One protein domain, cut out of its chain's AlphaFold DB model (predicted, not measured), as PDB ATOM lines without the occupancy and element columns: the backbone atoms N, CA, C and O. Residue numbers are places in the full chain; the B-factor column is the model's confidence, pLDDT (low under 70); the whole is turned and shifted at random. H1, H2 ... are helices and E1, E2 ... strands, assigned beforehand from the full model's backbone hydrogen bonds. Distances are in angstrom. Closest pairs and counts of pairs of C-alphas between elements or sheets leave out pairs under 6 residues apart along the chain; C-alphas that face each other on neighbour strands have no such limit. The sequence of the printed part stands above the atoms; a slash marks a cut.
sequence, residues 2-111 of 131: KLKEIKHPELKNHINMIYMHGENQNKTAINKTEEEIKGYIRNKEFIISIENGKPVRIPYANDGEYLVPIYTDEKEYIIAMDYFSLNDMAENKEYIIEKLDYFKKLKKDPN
ATOM      1  N   LYS A   2      -9.145 -32.436 -52.422       85.56
ATOM      2  CA  LYS A   2      -9.975 -31.348 -51.858       85.56
ATOM      3  C   LYS A   2     -10.120 -31.514 -50.342       85.56
ATOM      4  O   LYS A   2     -10.174 -32.644 -49.871       85.56
ATOM      5  N   LEU A   3     -10.273 -30.416 -49.593       85.25
ATOM      6  CA  LEU A   3     -10.481 -30.447 -48.131       85.25
ATOM      7  C   LEU A   3     -11.594 -31.417 -47.708       85.25
ATOM      8  O   LEU A   3     -11.374 -32.277 -46.862       85.25
ATOM      9  N   LYS A   4     -12.756 -31.347 -48.369       87.06
ATOM     10  CA  LYS A   4     -13.925 -32.207 -48.110       87.06
ATOM     11  C   LYS A   4     -13.682 -33.720 -48.238       87.06
ATOM     12  O   LYS A   4     -14.511 -34.514 -47.792       87.06
ATOM     13  N   GLU A   5     -12.590 -34.119 -48.894       88.50
ATOM     14  CA  GLU A   5     -12.197 -35.519 -49.108       88.50
ATOM     15  C   GLU A   5     -11.295 -36.046 -47.977       88.50
ATOM     16  O   GLU A   5     -11.186 -37.259 -47.812       88.50
ATOM     17  N   ILE A   6     -10.681 -35.164 -47.177       90.88
ATOM     18  CA  ILE A   6      -9.846 -35.538 -46.029       90.88
ATOM     19  C   ILE A   6     -10.728 -35.777 -44.804       90.88
ATOM     20  O   ILE A   6     -11.437 -34.876 -44.353       90.88
ATOM     21  N   LYS A   7     -10.671 -36.997 -44.258       90.19
ATOM     22  CA  LYS A   7     -11.339 -37.379 -43.007       90.19
ATOM     23  C   LYS A   7     -10.512 -38.415 -42.246       90.19
ATOM     24  O   LYS A   7     -10.224 -39.480 -42.788       90.19
ATOM     25  N   HIS A   8     -10.228 -38.153 -40.968       88.94
ATOM     26  CA  HIS A   8      -9.513 -39.090 -40.082       88.94
ATOM     27  C   HIS A   8     -10.307 -39.467 -38.817       88.94
ATOM     28  O   HIS A   8      -9.868 -39.183 -37.700       88.94
ATOM     29  N   PRO A   9     -11.477 -40.124 -38.949       86.88
ATOM     30  CA  PRO A   9     -12.296 -40.511 -37.796       86.88
ATOM     31  C   PRO A   9     -11.582 -41.495 -36.853       86.88
ATOM     32  O   PRO A   9     -11.754 -41.420 -35.641       86.88
ATOM     33  N   GLU A  10     -10.738 -42.381 -37.388       87.81
ATOM     34  CA  GLU A  10      -9.958 -43.345 -36.599       87.81
ATOM     35  C   GLU A  10      -8.970 -42.634 -35.672       87.81
ATOM     36  O   GLU A  10      -8.882 -42.949 -34.489       87.81
ATOM     37  N   LEU A  11      -8.288 -41.605 -36.180       84.12
ATOM     38  CA  LEU A  11      -7.358 -40.818 -35.379       84.12
ATOM     39  C   LEU A  11      -8.074 -40.072 -34.244       84.12
ATOM     40  O   LEU A  11      -7.575 -40.049 -33.120       84.12
ATOM     41  N   LYS A  12      -9.277 -39.535 -34.502       81.00
ATOM     42  CA  LYS A  12     -10.117 -38.941 -33.447       81.00
ATOM     43  C   LYS A  12     -10.476 -39.961 -32.370       81.00
ATOM     44  O   LYS A  12     -10.418 -39.644 -31.184       81.00
ATOM     45  N   ASN A  13     -10.817 -41.184 -32.774       83.00
ATOM     46  CA  ASN A  13     -11.124 -42.258 -31.835       83.00
ATOM     47  C   ASN A  13      -9.915 -42.597 -30.960       83.00
ATOM     48  O   ASN A  13     -10.067 -42.674 -29.745       83.00
ATOM     49  N   HIS A  14      -8.718 -42.724 -31.540       81.69
ATOM     50  CA  HIS A  14      -7.506 -42.972 -30.756       81.69
ATOM     51  C   HIS A  14      -7.216 -41.848 -29.754       81.69
ATOM     52  O   HIS A  14      -6.922 -42.123 -28.594       81.69
ATOM     53  N   ILE A  15      -7.378 -40.582 -30.146       77.75
ATOM     54  CA  ILE A  15      -7.225 -39.463 -29.208       77.75
ATOM     55  C   ILE A  15      -8.242 -39.539 -28.066       77.75
ATOM     56  O   ILE A  15      -7.875 -39.379 -26.902       77.75
ATOM     57  N   ASN A  16      -9.509 -39.829 -28.366       78.31
ATOM     58  CA  ASN A  16     -10.530 -40.006 -27.334       78.31
ATOM     59  C   ASN A  16     -10.190 -41.162 -26.380       78.31
ATOM     60  O   ASN A  16     -10.390 -41.029 -25.173       78.31
ATOM     61  N   MET A  17      -9.625 -42.261 -26.891       77.81
ATOM     62  CA  MET A  17      -9.159 -43.372 -26.056       77.81
ATOM     63  C   MET A  17      -8.025 -42.956 -25.115       77.81
ATOM     64  O   MET A  17      -8.064 -43.341 -23.951       77.81
ATOM     65  N   ILE A  18      -7.067 -42.127 -25.558       76.12
ATOM     66  CA  ILE A  18      -6.023 -41.585 -24.666       76.12
ATOM     67  C   ILE A  18      -6.656 -40.838 -23.491       76.12
ATOM     68  O   ILE A  18      -6.282 -41.091 -22.346       76.12
ATOM     69  N   TYR A  19      -7.644 -39.973 -23.747       73.69
ATOM     70  CA  TYR A  19      -8.343 -39.254 -22.677       73.69
ATOM     71  C   TYR A  19      -9.031 -40.214 -21.699       73.69
ATOM     72  O   TYR A  19      -8.810 -40.115 -20.494       73.69
ATOM     73  N   MET A  20      -9.792 -41.189 -22.206       77.00
ATOM     74  CA  MET A  20     -10.468 -42.183 -21.362       77.00
ATOM     75  C   MET A  20      -9.478 -43.035 -20.553       77.00
ATOM     76  O   MET A  20      -9.728 -43.366 -19.394       77.00
ATOM     77  N   HIS A  21      -8.342 -43.420 -21.136       78.62
ATOM     78  CA  HIS A  21      -7.305 -44.162 -20.424       78.62
ATOM     79  C   HIS A  21      -6.593 -43.295 -19.380       78.62
ATOM     80  O   HIS A  21      -6.253 -43.807 -18.313       78.62
ATOM     81  N   GLY A  22      -6.429 -41.996 -19.651       75.50
ATOM     82  CA  GLY A  22      -5.928 -40.996 -18.710       75.50
ATOM     83  C   GLY A  22      -6.809 -40.853 -17.473       75.50
ATOM     84  O   GLY A  22      -6.298 -40.939 -16.357       75.50
ATOM     85  N   GLU A  23      -8.128 -40.734 -17.656       80.00
ATOM     86  CA  GLU A  23      -9.101 -40.690 -16.551       80.00
ATOM     87  C   GLU A  23      -9.029 -41.945 -15.667       80.00
ATOM     88  O   GLU A  23      -9.155 -41.864 -14.447       80.00
ATOM     89  N   ASN A  24      -8.736 -43.096 -16.272       83.88
ATOM     90  CA  ASN A  24      -8.567 -44.374 -15.580       83.88
ATOM     91  C   ASN A  24      -7.126 -44.645 -15.099       83.88
ATOM     92  O   ASN A  24      -6.835 -45.749 -14.641       83.88
ATOM     93  N   GLN A  25      -6.204 -43.683 -15.246       89.19
ATOM     94  CA  GLN A  25      -4.775 -43.814 -14.918       89.19
ATOM     95  C   GLN A  25      -4.081 -45.038 -15.564       89.19
ATOM     96  O   GLN A  25      -3.059 -45.531 -15.075       89.19
ATOM     97  N   ASN A  26      -4.603 -45.533 -16.690       88.69
ATOM     98  CA  ASN A  26      -4.122 -46.742 -17.352       88.69
ATOM     99  C   ASN A  26      -2.962 -46.431 -18.310       88.69
ATOM    100  O   ASN A  26      -3.127 -46.371 -19.529       88.69
ATOM    101  N   LYS A  27      -1.765 -46.260 -17.742       87.31
ATOM    102  CA  LYS A  27      -0.540 -45.909 -18.486       87.31
ATOM    103  C   LYS A  27      -0.193 -46.896 -19.605       87.31
ATOM    104  O   LYS A  27       0.270 -46.479 -20.660       87.31
ATOM    105  N   THR A  28      -0.438 -48.191 -19.406       92.00
ATOM    106  CA  THR A  28      -0.167 -49.213 -20.428       92.00
ATOM    107  C   THR A  28      -1.046 -49.015 -21.660       92.00
ATOM    108  O   THR A  28      -0.556 -49.098 -22.786       92.00
ATOM    109  N   ALA A  29      -2.335 -48.731 -21.457       85.19
ATOM    110  CA  ALA A  29      -3.259 -48.474 -22.554       85.19
ATOM    111  C   ALA A  29      -2.945 -47.149 -23.266       85.19
ATOM    112  O   ALA A  29      -2.957 -47.122 -24.492       85.19
ATOM    113  N   ILE A  30      -2.564 -46.101 -22.521       76.44
ATOM    114  CA  ILE A  30      -2.103 -44.823 -23.094       76.44
ATOM    115  C   ILE A  30      -0.924 -45.058 -24.043       76.44
ATOM    116  O   ILE A  30      -1.025 -44.732 -25.222       76.44
ATOM    117  N   ASN A  31       0.145 -45.708 -23.568       79.81
ATOM    118  CA  ASN A  31       1.336 -45.967 -24.382       79.81
ATOM    119  C   ASN A  31       1.001 -46.775 -25.645       79.81
ATOM    120  O   ASN A  31       1.533 -46.510 -26.720       79.81
ATOM    121  N   LYS A  32       0.101 -47.761 -25.532       87.88
ATOM    122  CA  LYS A  32      -0.349 -48.546 -26.685       87.88
ATOM    123  C   LYS A  32      -1.068 -47.667 -27.712       87.88
ATOM    124  O   LYS A  32      -0.756 -47.742 -28.897       87.88
ATOM    125  N   THR A  33      -2.015 -46.842 -27.272       80.44
ATOM    126  CA  THR A  33      -2.773 -45.960 -28.165       80.44
ATOM    127  C   THR A  33      -1.883 -44.888 -28.801       80.44
ATOM    128  O   THR A  33      -2.073 -44.558 -29.967       80.44
ATOM    129  N   GLU A  34      -0.871 -44.383 -28.095       76.56
ATOM    130  CA  GLU A  34       0.122 -43.470 -28.674       76.56
ATOM    131  C   GLU A  34       0.907 -44.116 -29.824       76.56
ATOM    132  O   GLU A  34       1.101 -43.489 -30.866       76.56
ATOM    133  N   GLU A  35       1.326 -45.376 -29.685       80.06
ATOM    134  CA  GLU A  35       1.990 -46.104 -30.776       80.06
ATOM    135  C   GLU A  35       1.053 -46.337 -31.972       80.06
ATOM    136  O   GLU A  35       1.469 -46.185 -33.124       80.06
ATOM    137  N   GLU A  36      -0.227 -46.629 -31.723       83.75
ATOM    138  CA  GLU A  36      -1.248 -46.728 -32.776       83.75
ATOM    139  C   GLU A  36      -1.405 -45.398 -33.532       83.75
ATOM    140  O   GLU A  36      -1.435 -45.387 -34.766       83.75
ATOM    141  N   ILE A  37      -1.413 -44.265 -32.820       80.12
ATOM    142  CA  ILE A  37      -1.477 -42.932 -33.431       80.12
ATOM    143  C   ILE A  37      -0.226 -42.642 -34.266       80.12
ATOM    144  O   ILE A  37      -0.347 -42.190 -35.408       80.12
ATOM    145  N   LYS A  38       0.975 -42.938 -33.751       75.19
ATOM    146  CA  LYS A  38       2.229 -42.772 -34.508       75.19
ATOM    147  C   LYS A  38       2.203 -43.579 -35.806       75.19
ATOM    148  O   LYS A  38       2.572 -43.064 -36.864       75.19
ATOM    149  N   GLY A  39       1.737 -44.827 -35.737       78.88
ATOM    150  CA  GLY A  39       1.562 -45.690 -36.903       78.88
ATOM    151  C   GLY A  39       0.557 -45.127 -37.908       78.88
ATOM    152  O   GLY A  39       0.833 -45.107 -39.110       78.88
ATOM    153  N   TYR A  40      -0.575 -44.618 -37.417       84.00
ATOM    154  CA  TYR A  40      -1.619 -44.009 -38.237       84.00
ATOM    155  C   TYR A  40      -1.102 -42.796 -39.011       84.00
ATOM    156  O   TYR A  40      -1.218 -42.725 -40.234       84.00
ATOM    157  N   ILE A  41      -0.496 -41.855 -38.291       79.12
ATOM    158  CA  ILE A  41      -0.057 -40.566 -38.819       79.12
ATOM    159  C   ILE A  41       0.977 -40.732 -39.938       79.12
ATOM    160  O   ILE A  41       0.928 -40.020 -40.940       79.12
ATOM    161  N   ARG A  42       1.901 -41.687 -39.799       75.69
ATOM    162  CA  ARG A  42       3.037 -41.863 -40.717       75.69
ATOM    163  C   ARG A  42       2.632 -42.071 -42.179       75.69
ATOM    164  O   ARG A  42       3.374 -41.688 -43.076       75.69
ATOM    165  N   ASN A  43       1.473 -42.676 -42.423       80.19
ATOM    166  CA  ASN A  43       1.042 -43.077 -43.764       80.19
ATOM    167  C   ASN A  43      -0.160 -42.277 -44.279       80.19
ATOM    168  O   ASN A  43      -0.770 -42.668 -45.277       80.19
ATOM    169  N   LYS A  44      -0.526 -41.190 -43.595       86.00
ATOM    170  CA  LYS A  44      -1.714 -40.393 -43.899       86.00
ATOM    171  C   LYS A  44      -1.330 -38.955 -44.227       86.00
ATOM    172  O   LYS A  44      -0.315 -38.436 -43.768       86.00
ATOM    173  N   GLU A  45      -2.148 -38.349 -45.070       88.06
ATOM    174  CA  GLU A  45      -2.062 -36.938 -45.429       88.06
ATOM    175  C   GLU A  45      -3.007 -36.150 -44.541       88.06
ATOM    176  O   GLU A  45      -4.075 -36.648 -44.207       88.06
ATOM    177  N   PHE A  46      -2.619 -34.937 -44.172       86.88
ATOM    178  CA  PHE A  46      -3.402 -34.075 -43.295       86.88
ATOM    179  C   PHE A  46      -3.513 -32.685 -43.885       86.88
ATOM    180  O   PHE A  46      -2.685 -32.268 -44.696       86.88
ATOM    181  N   ILE A  47      -4.524 -31.955 -43.429       88.81
ATOM    182  CA  ILE A  47      -4.672 -30.542 -43.749       88.81
ATOM    183  C   ILE A  47      -3.741 -29.761 -42.823       88.81
ATOM    184  O   ILE A  47      -3.772 -29.951 -41.606       88.81
ATOM    185  N   ILE A  48      -2.927 -28.878 -43.393       86.00
ATOM    186  CA  ILE A  48      -2.001 -28.007 -42.662       86.00
ATOM    187  C   ILE A  48      -2.182 -26.580 -43.166       86.00
ATOM    188  O   ILE A  48      -2.310 -26.358 -44.369       86.00
ATOM    189  N   SER A  49      -2.142 -25.610 -42.254       87.06
ATOM    190  CA  SER A  49      -2.104 -24.191 -42.614       87.06
ATOM    191  C   SER A  49      -0.684 -23.753 -42.957       87.06
ATOM    192  O   SER A  49       0.254 -24.026 -42.203       87.06
ATOM    193  N   ILE A  50      -0.529 -23.017 -44.053       86.06
ATOM    194  CA  ILE A  50       0.730 -22.399 -44.467       86.06
ATOM    195  C   ILE A  50       0.577 -20.886 -44.594       86.06
ATOM    196  O   ILE A  50      -0.487 -20.381 -44.935       86.06
ATOM    197  N   GLU A  51       1.663 -20.175 -44.337       86.06
ATOM    198  CA  GLU A  51       1.794 -18.735 -44.519       86.06
ATOM    199  C   GLU A  51       3.192 -18.471 -45.088       86.06
ATOM    200  O   GLU A  51       4.190 -18.986 -44.573       86.06
ATOM    201  N   ASN A  52       3.282 -17.722 -46.192       85.88
ATOM    202  CA  ASN A  52       4.556 -17.422 -46.863       85.88
ATOM    203  C   ASN A  52       5.407 -18.680 -47.161       85.88
ATOM    204  O   ASN A  52       6.628 -18.697 -46.967       85.88
ATOM    205  N   GLY A  53       4.755 -19.770 -47.584       82.25
ATOM    206  CA  GLY A  53       5.404 -21.047 -47.906       82.25
ATOM    207  C   GLY A  53       5.936 -21.828 -46.698       82.25
ATOM    208  O   GLY A  53       6.678 -22.796 -46.874       82.25
ATOM    209  N   LYS A  54       5.587 -21.425 -45.470       82.19
ATOM    210  CA  LYS A  54       5.985 -22.106 -44.232       82.19
ATOM    211  C   LYS A  54       4.755 -22.566 -43.452       82.19
ATOM    212  O   LYS A  54       3.758 -21.852 -43.430       82.19
ATOM    213  N   PRO A  55       4.815 -23.720 -42.767       80.62
ATOM    214  CA  PRO A  55       3.749 -24.137 -41.868       80.62
ATOM    215  C   PRO A  55       3.519 -23.100 -40.774       80.62
ATOM    216  O   PRO A  55       4.475 -22.661 -40.123       80.62
ATOM    217  N   VAL A  56       2.252 -22.752 -40.565       80.44
ATOM    218  CA  VAL A  56       1.823 -21.917 -39.445       80.44
ATOM    219  C   VAL A  56       2.206 -22.615 -38.147       80.44
ATOM    220  O   VAL A  56       2.121 -23.839 -38.022       80.44
ATOM    221  N   ARG A  57       2.655 -21.825 -37.177       77.94
ATOM    222  CA  ARG A  57       2.998 -22.293 -35.840       77.94
ATOM    223  C   ARG A  57       2.132 -21.573 -34.832       77.94
ATOM    224  O   ARG A  57       2.000 -20.356 -34.911       77.94
ATOM    225  N   ILE A  58       1.582 -22.323 -33.892       74.19
ATOM    226  CA  ILE A  58       0.816 -21.767 -32.781       74.19
ATOM    227  C   ILE A  58       1.609 -21.949 -31.485       74.19
ATOM    228  O   ILE A  58       2.281 -22.978 -31.344       74.19
ATOM    229  N   PRO A  59       1.567 -20.976 -30.560       70.06
ATOM    230  CA  PRO A  59       2.113 -21.160 -29.223       70.06
ATOM    231  C   PRO A  59       1.468 -22.371 -28.544       70.06
ATOM    232  O   PRO A  59       0.263 -22.597 -28.676       70.06
ATOM    233  N   TYR A  60       2.269 -23.145 -27.822       64.38
ATOM    234  CA  TYR A  60       1.822 -24.280 -27.029       64.38
ATOM    235  C   TYR A  60       2.510 -24.279 -25.678       64.38
ATOM    236  O   TYR A  60       3.729 -24.150 -25.599       64.38
ATOM    237  N   ALA A  61       1.706 -24.444 -24.626       56.69
ATOM    238  CA  ALA A  61       2.131 -24.229 -23.249       56.69
ATOM    239  C   ALA A  61       2.715 -22.815 -23.018       56.69
ATOM    240  O   ALA A  61       2.788 -21.976 -23.916       56.69
ATOM    241  N   ASN A  62       3.083 -22.523 -21.772       54.16
ATOM    242  CA  ASN A  62       3.642 -21.220 -21.394       54.16
ATOM    243  C   ASN A  62       5.167 -21.138 -21.593       54.16
ATOM    244  O   ASN A  62       5.756 -20.090 -21.343       54.16
ATOM    245  N   ASP A  63       5.798 -22.211 -22.075       53.78
ATOM    246  CA  ASP A  63       7.260 -22.361 -22.094       53.78
ATOM    247  C   ASP A  63       7.898 -21.980 -23.445       53.78
ATOM    248  O   ASP A  63       9.054 -22.299 -23.721       53.78
ATOM    249  N   GLY A  64       7.155 -21.277 -24.310       56.31
ATOM    250  CA  GLY A  64       7.651 -20.835 -25.619       56.31
ATOM    251  C   GLY A  64       7.797 -21.965 -26.643       56.31
ATOM    252  O   GLY A  64       8.478 -21.797 -27.660       56.31
ATOM    253  N   GLU A  65       7.165 -23.111 -26.392       61.22
ATOM    254  CA  GLU A  65       7.051 -24.176 -27.376       61.22
ATOM    255  C   GLU A  65       6.019 -23.803 -28.445       61.22
ATOM    256  O   GLU A  65       5.066 -23.058 -28.214       61.22
ATOM    257  N   TYR A  66       6.238 -24.295 -29.661       66.62
ATOM    258  CA  TYR A  66       5.367 -24.029 -30.797       66.62
ATOM    259  C   TYR A  66       5.018 -25.334 -31.485       66.62
ATOM    260  O   TYR A  66       5.895 -26.169 -31.722       66.62
ATOM    261  N   LEU A  67       3.762 -25.450 -31.898       72.25
ATOM    262  CA  LEU A  67       3.253 -26.609 -32.616       72.25
ATOM    263  C   LEU A  67       2.782 -26.216 -34.003       72.25
ATOM    264  O   LEU A  67       2.325 -25.095 -34.233       72.25
ATOM    265  N   VAL A  68       2.864 -27.168 -34.924       75.56
ATOM    266  CA  VAL A  68       2.202 -27.051 -36.221       75.56
ATOM    267  C   VAL A  68       0.846 -27.745 -36.115       75.56
ATOM    268  O   VAL A  68       0.821 -28.954 -35.867       75.56
ATOM    269  N   PRO A  69      -0.274 -27.018 -36.271       77.12
ATOM    270  CA  PRO A  69      -1.588 -27.632 -36.231       77.12
ATOM    271  C   PRO A  69      -1.790 -28.523 -37.459       77.12
ATOM    272  O   PRO A  69      -1.435 -28.161 -38.585       77.12
ATOM    273  N   ILE A  70      -2.391 -29.683 -37.219       82.25
ATOM    274  CA  ILE A  70      -2.899 -30.580 -38.251       82.25
ATOM    275  C   ILE A  70      -4.405 -30.708 -38.061       82.25
ATOM    276  O   ILE A  70      -4.872 -30.839 -36.927       82.25
ATOM    277  N   TYR A  71      -5.158 -30.682 -39.155       85.31
ATOM    278  CA  TYR A  71      -6.612 -30.821 -39.114       85.31
ATOM    279  C   TYR A  71      -7.021 -32.136 -39.750       85.31
ATOM    280  O   TYR A  71      -6.488 -32.555 -40.784       85.31
ATOM    281  N   THR A  72      -7.965 -32.806 -39.100       85.62
ATOM    282  CA  THR A  72      -8.413 -34.138 -39.512       85.62
ATOM    283  C   THR A  72      -9.555 -34.111 -40.515       85.62
ATOM    284  O   THR A  72      -9.868 -35.148 -41.104       85.62
ATOM    285  N   ASP A  73     -10.194 -32.955 -40.675       87.88
ATOM    286  CA  ASP A  73     -11.233 -32.689 -41.652       87.88
ATOM    287  C   ASP A  73     -11.354 -31.183 -41.941       87.88
ATOM    288  O   ASP A  73     -10.756 -30.330 -41.280       87.88
ATOM    289  N   GLU A  74     -12.139 -30.866 -42.968       89.69
ATOM    290  CA  GLU A  74     -12.438 -29.498 -43.398       89.69
ATOM    291  C   GLU A  74     -13.078 -28.644 -42.295       89.69
ATOM    292  O   GLU A  74     -12.784 -27.455 -42.188       89.69
ATOM    293  N   LYS A  75     -13.939 -29.234 -41.458       86.38
ATOM    294  CA  LYS A  75     -14.661 -28.493 -40.421       86.38
ATOM    295  C   LYS A  75     -13.693 -27.972 -39.361       86.38
ATOM    296  O   LYS A  75     -13.816 -26.827 -38.939       86.38
ATOM    297  N   GLU A  76     -12.732 -28.791 -38.949       84.12
ATOM    298  CA  GLU A  76     -11.673 -28.382 -38.023       84.12
ATOM    299  C   GLU A  76     -10.794 -27.276 -38.601       84.12
ATOM    300  O   GLU A  76     -10.477 -26.325 -37.891       84.12
ATOM    301  N   TYR A  77     -10.446 -27.365 -39.887       86.19
ATOM    302  CA  TYR A  77      -9.681 -26.316 -40.559       86.19
ATOM    303  C   TYR A  77     -10.437 -24.981 -40.574       86.19
ATOM    304  O   TYR A  77      -9.855 -23.955 -40.236       86.19
ATOM    305  N   ILE A  78     -11.732 -24.988 -40.906       85.19
ATOM    306  CA  ILE A  78     -12.561 -23.770 -40.918       85.19
ATOM    307  C   ILE A  78     -12.600 -23.129 -39.524       85.19
ATOM    308  O   ILE A  78     -12.315 -21.943 -39.392       85.19
ATOM    309  N   ILE A  79     -12.848 -23.923 -38.476       83.12
ATOM    310  CA  ILE A  79     -12.852 -23.435 -37.085       83.12
ATOM    311  C   ILE A  79     -11.493 -22.827 -36.706       83.12
ATOM    312  O   ILE A  79     -11.424 -21.824 -35.998       83.12
ATOM    313  N   ALA A  80     -10.394 -23.418 -37.178       81.25
ATOM    314  CA  ALA A  80      -9.059 -22.886 -36.938       81.25
ATOM    315  C   ALA A  80      -8.809 -21.552 -37.652       81.25
ATOM    316  O   ALA A  80      -8.125 -20.690 -37.103       81.25
ATOM    317  N   MET A  81      -9.357 -21.364 -38.856       84.38
ATOM    318  CA  MET A  81      -9.256 -20.089 -39.570       84.38
ATOM    319  C   MET A  81     -10.024 -18.988 -38.838       84.38
ATOM    320  O   MET A  81      -9.487 -17.893 -38.676       84.38
ATOM    321  N   ASP A  82     -11.212 -19.299 -38.313       82.06
ATOM    322  CA  ASP A  82     -11.976 -18.372 -37.472       82.06
ATOM    323  C   ASP A  82     -11.172 -17.984 -36.222       82.06
ATOM    324  O   ASP A  82     -11.052 -16.805 -35.886       82.06
ATOM    325  N   TYR A  83     -10.535 -18.964 -35.571       77.88
ATOM    326  CA  TYR A  83      -9.651 -18.716 -34.431       77.88
ATOM    327  C   TYR A  83      -8.479 -17.792 -34.794       77.88
ATOM    328  O   TYR A  83      -8.202 -16.837 -34.067       77.88
ATOM    329  N   PHE A  84      -7.792 -18.041 -35.910       80.44
ATOM    330  CA  PHE A  84      -6.691 -17.180 -36.347       80.44
ATOM    331  C   PHE A  84      -7.154 -15.765 -36.668       80.44
ATOM    332  O   PHE A  84      -6.443 -14.814 -36.344       80.44
ATOM    333  N   SER A  85      -8.350 -15.621 -37.240       79.00
ATOM    334  CA  SER A  85      -8.943 -14.315 -37.508       79.00
ATOM    335  C   SER A  85      -9.201 -13.518 -36.233       79.00
ATOM    336  O   SER A  85      -8.994 -12.311 -36.234       79.00
ATOM    337  N   LEU A  86      -9.647 -14.171 -35.158       79.56
ATOM    338  CA  LEU A  86      -9.957 -13.506 -33.887       79.56
ATOM    339  C   LEU A  86      -8.715 -13.092 -33.087       79.56
ATOM    340  O   LEU A  86      -8.829 -12.276 -32.180       79.56
ATOM    341  N   ASN A  87      -7.551 -13.666 -33.391       71.81
ATOM    342  CA  ASN A  87      -6.308 -13.437 -32.649       71.81
ATOM    343  C   ASN A  87      -5.285 -12.611 -33.447       71.81
ATOM    344  O   ASN A  87      -4.089 -12.716 -33.190       71.81
ATOM    345  N   ASP A  88      -5.732 -11.863 -34.463       70.06
ATOM    346  CA  ASP A  88      -4.874 -11.093 -35.378       70.06
ATOM    347  C   ASP A  88      -3.752 -11.927 -36.024       70.06
ATOM    348  O   ASP A  88      -2.728 -11.425 -36.485       70.06
ATOM    349  N   MET A  89      -3.963 -13.240 -36.116       71.12
ATOM    350  CA  MET A  89      -3.095 -14.176 -36.814       71.12
ATOM    351  C   MET A  89      -3.634 -14.409 -38.230       71.12
ATOM    352  O   MET A  89      -3.489 -15.502 -38.748       71.12
ATOM    353  N   ALA A  90      -4.338 -13.472 -38.864       61.78
ATOM    354  CA  ALA A  90      -5.180 -13.791 -40.026       61.78
ATOM    355  C   ALA A  90      -4.459 -13.759 -41.386       61.78
ATOM    356  O   ALA A  90      -4.948 -14.346 -42.350       61.78
ATOM    357  N   GLU A  91      -3.330 -13.057 -41.503       63.19
ATOM    358  CA  GLU A  91      -2.850 -12.655 -42.829       63.19
ATOM    359  C   GLU A  91      -2.378 -13.844 -43.689       63.19
ATOM    360  O   GLU A  91      -1.484 -14.600 -43.318       63.19
ATOM    361  N   ASN A  92      -2.990 -13.989 -44.872       70.88
ATOM    362  CA  ASN A  92      -2.552 -14.839 -45.989       70.88
ATOM    363  C   ASN A  92      -2.318 -16.326 -45.660       70.88
ATOM    364  O   ASN A  92      -1.356 -16.935 -46.140       70.88
ATOM    365  N   LYS A  93      -3.208 -16.926 -44.861       81.69
ATOM    366  CA  LYS A  93      -3.167 -18.363 -44.562       81.69
ATOM    367  C   LYS A  93      -3.833 -19.182 -45.661       81.69
ATOM    368  O   LYS A  93      -5.021 -19.034 -45.927       81.69
ATOM    369  N   GLU A  94      -3.079 -20.103 -46.242       89.12
ATOM    370  CA  GLU A  94      -3.579 -21.108 -47.183       89.12
ATOM    371  C   GLU A  94      -3.549 -22.497 -46.537       89.12
ATOM    372  O   GLU A  94      -2.957 -22.690 -45.470       89.12
ATOM    373  N   TYR A  95      -4.188 -23.484 -47.166       88.94
ATOM    374  CA  TYR A  95      -4.045 -24.882 -46.769       88.94
ATOM    375  C   TYR A  95      -3.198 -25.658 -47.770       88.94
ATOM    376  O   TYR A  95      -3.258 -25.431 -48.978       88.94
ATOM    377  N   ILE A  96      -2.487 -26.654 -47.255       90.38
ATOM    378  CA  ILE A  96      -1.937 -27.754 -48.044       90.38
ATOM    379  C   ILE A  96      -2.437 -29.079 -47.481       90.38
ATOM    380  O   ILE A  96      -2.802 -29.173 -46.309       90.38
ATOM    381  N   ILE A  97      -2.446 -30.099 -48.332       90.56
ATOM    382  CA  ILE A  97      -2.685 -31.487 -47.941       90.56
ATOM    383  C   ILE A  97      -1.373 -32.219 -48.152       90.56
ATOM    384  O   ILE A  97      -0.902 -32.298 -49.284       90.56
ATOM    385  N   GLU A  98      -0.767 -32.692 -47.070       84.81
ATOM    386  CA  GLU A  98       0.582 -33.247 -47.129       84.81
ATOM    387  C   GLU A  98       0.786 -34.336 -46.076       84.81
ATOM    388  O   GLU A  98       0.150 -34.343 -45.014       84.81
ATOM    389  N   LYS A  99       1.701 -35.265 -46.361       82.69
ATOM    390  CA  LYS A  99       2.176 -36.225 -45.367       82.69
ATOM    391  C   LYS A  99       3.041 -35.516 -44.343       82.69
ATOM    392  O   LYS A  99       3.919 -34.715 -44.664       82.69
ATOM    393  N   LEU A 100       2.898 -35.909 -43.083       72.56
ATOM    394  CA  LEU A 100       3.679 -35.282 -42.016       72.56
ATOM    395  C   LEU A 100       5.170 -35.659 -42.047       72.56
ATOM    396  O   LEU A 100       5.962 -35.084 -41.305       72.56
ATOM    397  N   ASP A 101       5.587 -36.545 -42.959       65.06
ATOM    398  CA  ASP A 101       6.995 -36.797 -43.295       65.06
ATOM    399  C   ASP A 101       7.774 -35.522 -43.655       65.06
ATOM    400  O   ASP A 101       8.995 -35.473 -43.465       65.06
ATOM    401  N   TYR A 102       7.071 -34.482 -44.119       60.53
ATOM    402  CA  TYR A 102       7.601 -33.134 -44.314       60.53
ATOM    403  C   TYR A 102       8.264 -32.570 -43.037       60.53
ATOM    404  O   TYR A 102       9.304 -31.905 -43.087       60.53
ATOM    405  N   PHE A 103       7.732 -32.900 -41.857       66.38
ATOM    406  CA  PHE A 103       8.256 -32.455 -40.573       66.38
ATOM    407  C   PHE A 103       9.340 -33.405 -40.060       66.38
ATOM    408  O   PHE A 103       9.096 -34.313 -39.274       66.38
ATOM    409  N   LYS A 104      10.603 -33.156 -40.421       61.22
ATOM    410  CA  LYS A 104      11.747 -33.957 -39.926       61.22
ATOM    411  C   LYS A 104      11.808 -34.081 -38.393       61.22
ATOM    412  O   LYS A 104      12.328 -35.078 -37.895       61.22
ATOM    413  N   LYS A 105      11.300 -33.086 -37.649       57.38
ATOM    414  CA  LYS A 105      11.234 -33.112 -36.176       57.38
ATOM    415  C   LYS A 105      10.303 -34.197 -35.635       57.38
ATOM    416  O   LYS A 105      10.613 -34.748 -34.598       57.38
ATOM    417  N   LEU A 106       9.277 -34.589 -36.379       56.97
ATOM    418  CA  LEU A 106       8.312 -35.633 -36.021       56.97
ATOM    419  C   LEU A 106       8.957 -37.012 -35.844       56.97
ATOM    420  O   LEU A 106       8.538 -37.814 -35.019       56.97
ATOM    421  N   LYS A 107      10.036 -37.264 -36.595       53.22
ATOM    422  CA  LYS A 107      10.859 -38.478 -36.476       53.22
ATOM    423  C   LYS A 107      11.756 -38.473 -35.231       53.22
ATOM    424  O   LYS A 107      12.289 -39.519 -34.883       53.22
ATOM    425  N   LYS A 108      11.973 -37.307 -34.613       54.53
ATOM    426  CA  LYS A 108      12.836 -37.112 -33.434       54.53
ATOM    427  C   LYS A 108      12.029 -36.914 -32.153       54.53
ATOM    428  O   LYS A 108      12.443 -37.385 -31.106       54.53
ATOM    429  N   ASP A 109      10.905 -36.223 -32.267       53.50
ATOM    430  CA  ASP A 109       9.988 -35.896 -31.191       53.50
ATOM    431  C   ASP A 109       8.552 -35.909 -31.748       53.50
ATOM    432  O   ASP A 109       8.151 -34.977 -32.448       53.50
ATOM    433  N   PRO A 110       7.778 -36.977 -31.496       48.56
ATOM    434  CA  PRO A 110       6.386 -37.074 -31.926       48.56
ATOM    435  C   PRO A 110       5.486 -35.990 -31.319       48.56
ATOM    436  O   PRO A 110       4.487 -35.641 -31.943       48.56
ATOM    437  N   ASN A 111       5.861 -35.419 -30.164       49.47
ATOM    438  CA  ASN A 111       5.126 -34.326 -29.516       49.47
ATOM    439  C   ASN A 111       5.272 -32.996 -30.276       49.47
ATOM    440  O   ASN A 111       4.554 -32.043 -29.994       49.47
TER     441      ASN A 111
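This is residues 2 to 111 of the 131 residues of an uncharacterized protein of Methanobrevibacter gottschalkii (UniProt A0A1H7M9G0). The model is an open arch: a ribbon of two long strands, E1 and E4, spans its top, a helical hairpin of H1 and H2 makes one long leg, and a small strand hairpin of E2 and E3 makes a second leg, with space between the legs. H3 lies near E1 on one side of the ribbon, and the short H4 lies off the other side, near the end of the printed part. There are 110 residues printed, with four named helices and four named strands in the order H1, H2, E1, E2, E3, H3, E4, H4; E1 with E4 and E2 with E3 make two separate antiparallel sheets of two strands each. The class is mixed, helices and strands, and the whole is compact by its radius of gyration of the C-alphas, 15.0 A, with spans of 43 by 34 by 26 A.

Start at Lys 2 and read on to C-alpha 9 at (-12.296, -40.511, -37.796), where H1 begins; it holds residues 9 to 23 and is 21.5 A long from first to last C-alpha. H2, the longest helix by residues, follows as residues 27 to 42, 22.9 A long. Next look for E1, residues 45 to 51, which starts at C-alpha 45, (-2.062, -36.938, -45.429), and runs 18.6 A. The short strands E2, residues 58 to 60, and E3, residues 65 to 67, come next. H3 takes residues 74 to 86 over 18.8 A, and E4 takes residues 94 to 99 over 16.3 A. The last element is H4, residues 104 to 107, which ends at C-alpha 107, (10.859, -38.478, -36.476).

Begin with H1 and H2, which form a helical hairpin: they touch, with the C-alphas of Ile 18 and Ile 30 closest at 5.3 A. They run opposite ways at a shallow tilt of 19 degrees. H1 and E1 are apart, and of H2 and E4 the closest C-alphas are those of Arg 42 and Lys 99, 7.4 A apart. E1 and E4 are antiparallel neighbours, with 143 degrees between their directions; find N 48 and O 96 at 2.9 A and N 50 and O 94 at 2.8 A, both within hydrogen-bond range. Residues 47 to 48 of E1 also pair with residues 70 to 71, and residues 50 to 51 of E1 with residues 54 to 55, both antiparallel. E2 and E3 are a hairpin with 129 degrees between their directions, and N 60 and O 65 are 2.8 A apart, within hydrogen-bond range. H1 and H2 are each apart from E2 and E3. At H3, look for the C-alphas of Ile 47 and Tyr 77, the closest of E1 and H3, at 7.3 A. H3 touches no helix, and neither does H4. In H1, H2 and H3 every O i to N i+4 pair is within hydrogen-bond range, while H4 is too short for such a pair and has its 1 O i to N i+3 pair within range.

The two C-alphas farthest apart are those of Asn 24 and Asn 52, at 43.3 A, and from C-alpha 2 to C-alpha 111 it is 27.1 A. The printed part has no cut. No link is long; those from E1 to E2, E3 to H3 and H3 to E4 are short, and the others are tight. Read the B-factor column for confidence: the mean pLDDT of the printed part is 77.8, and residues 60 to 66, 90 to 91 and 101 to 111 are under 70.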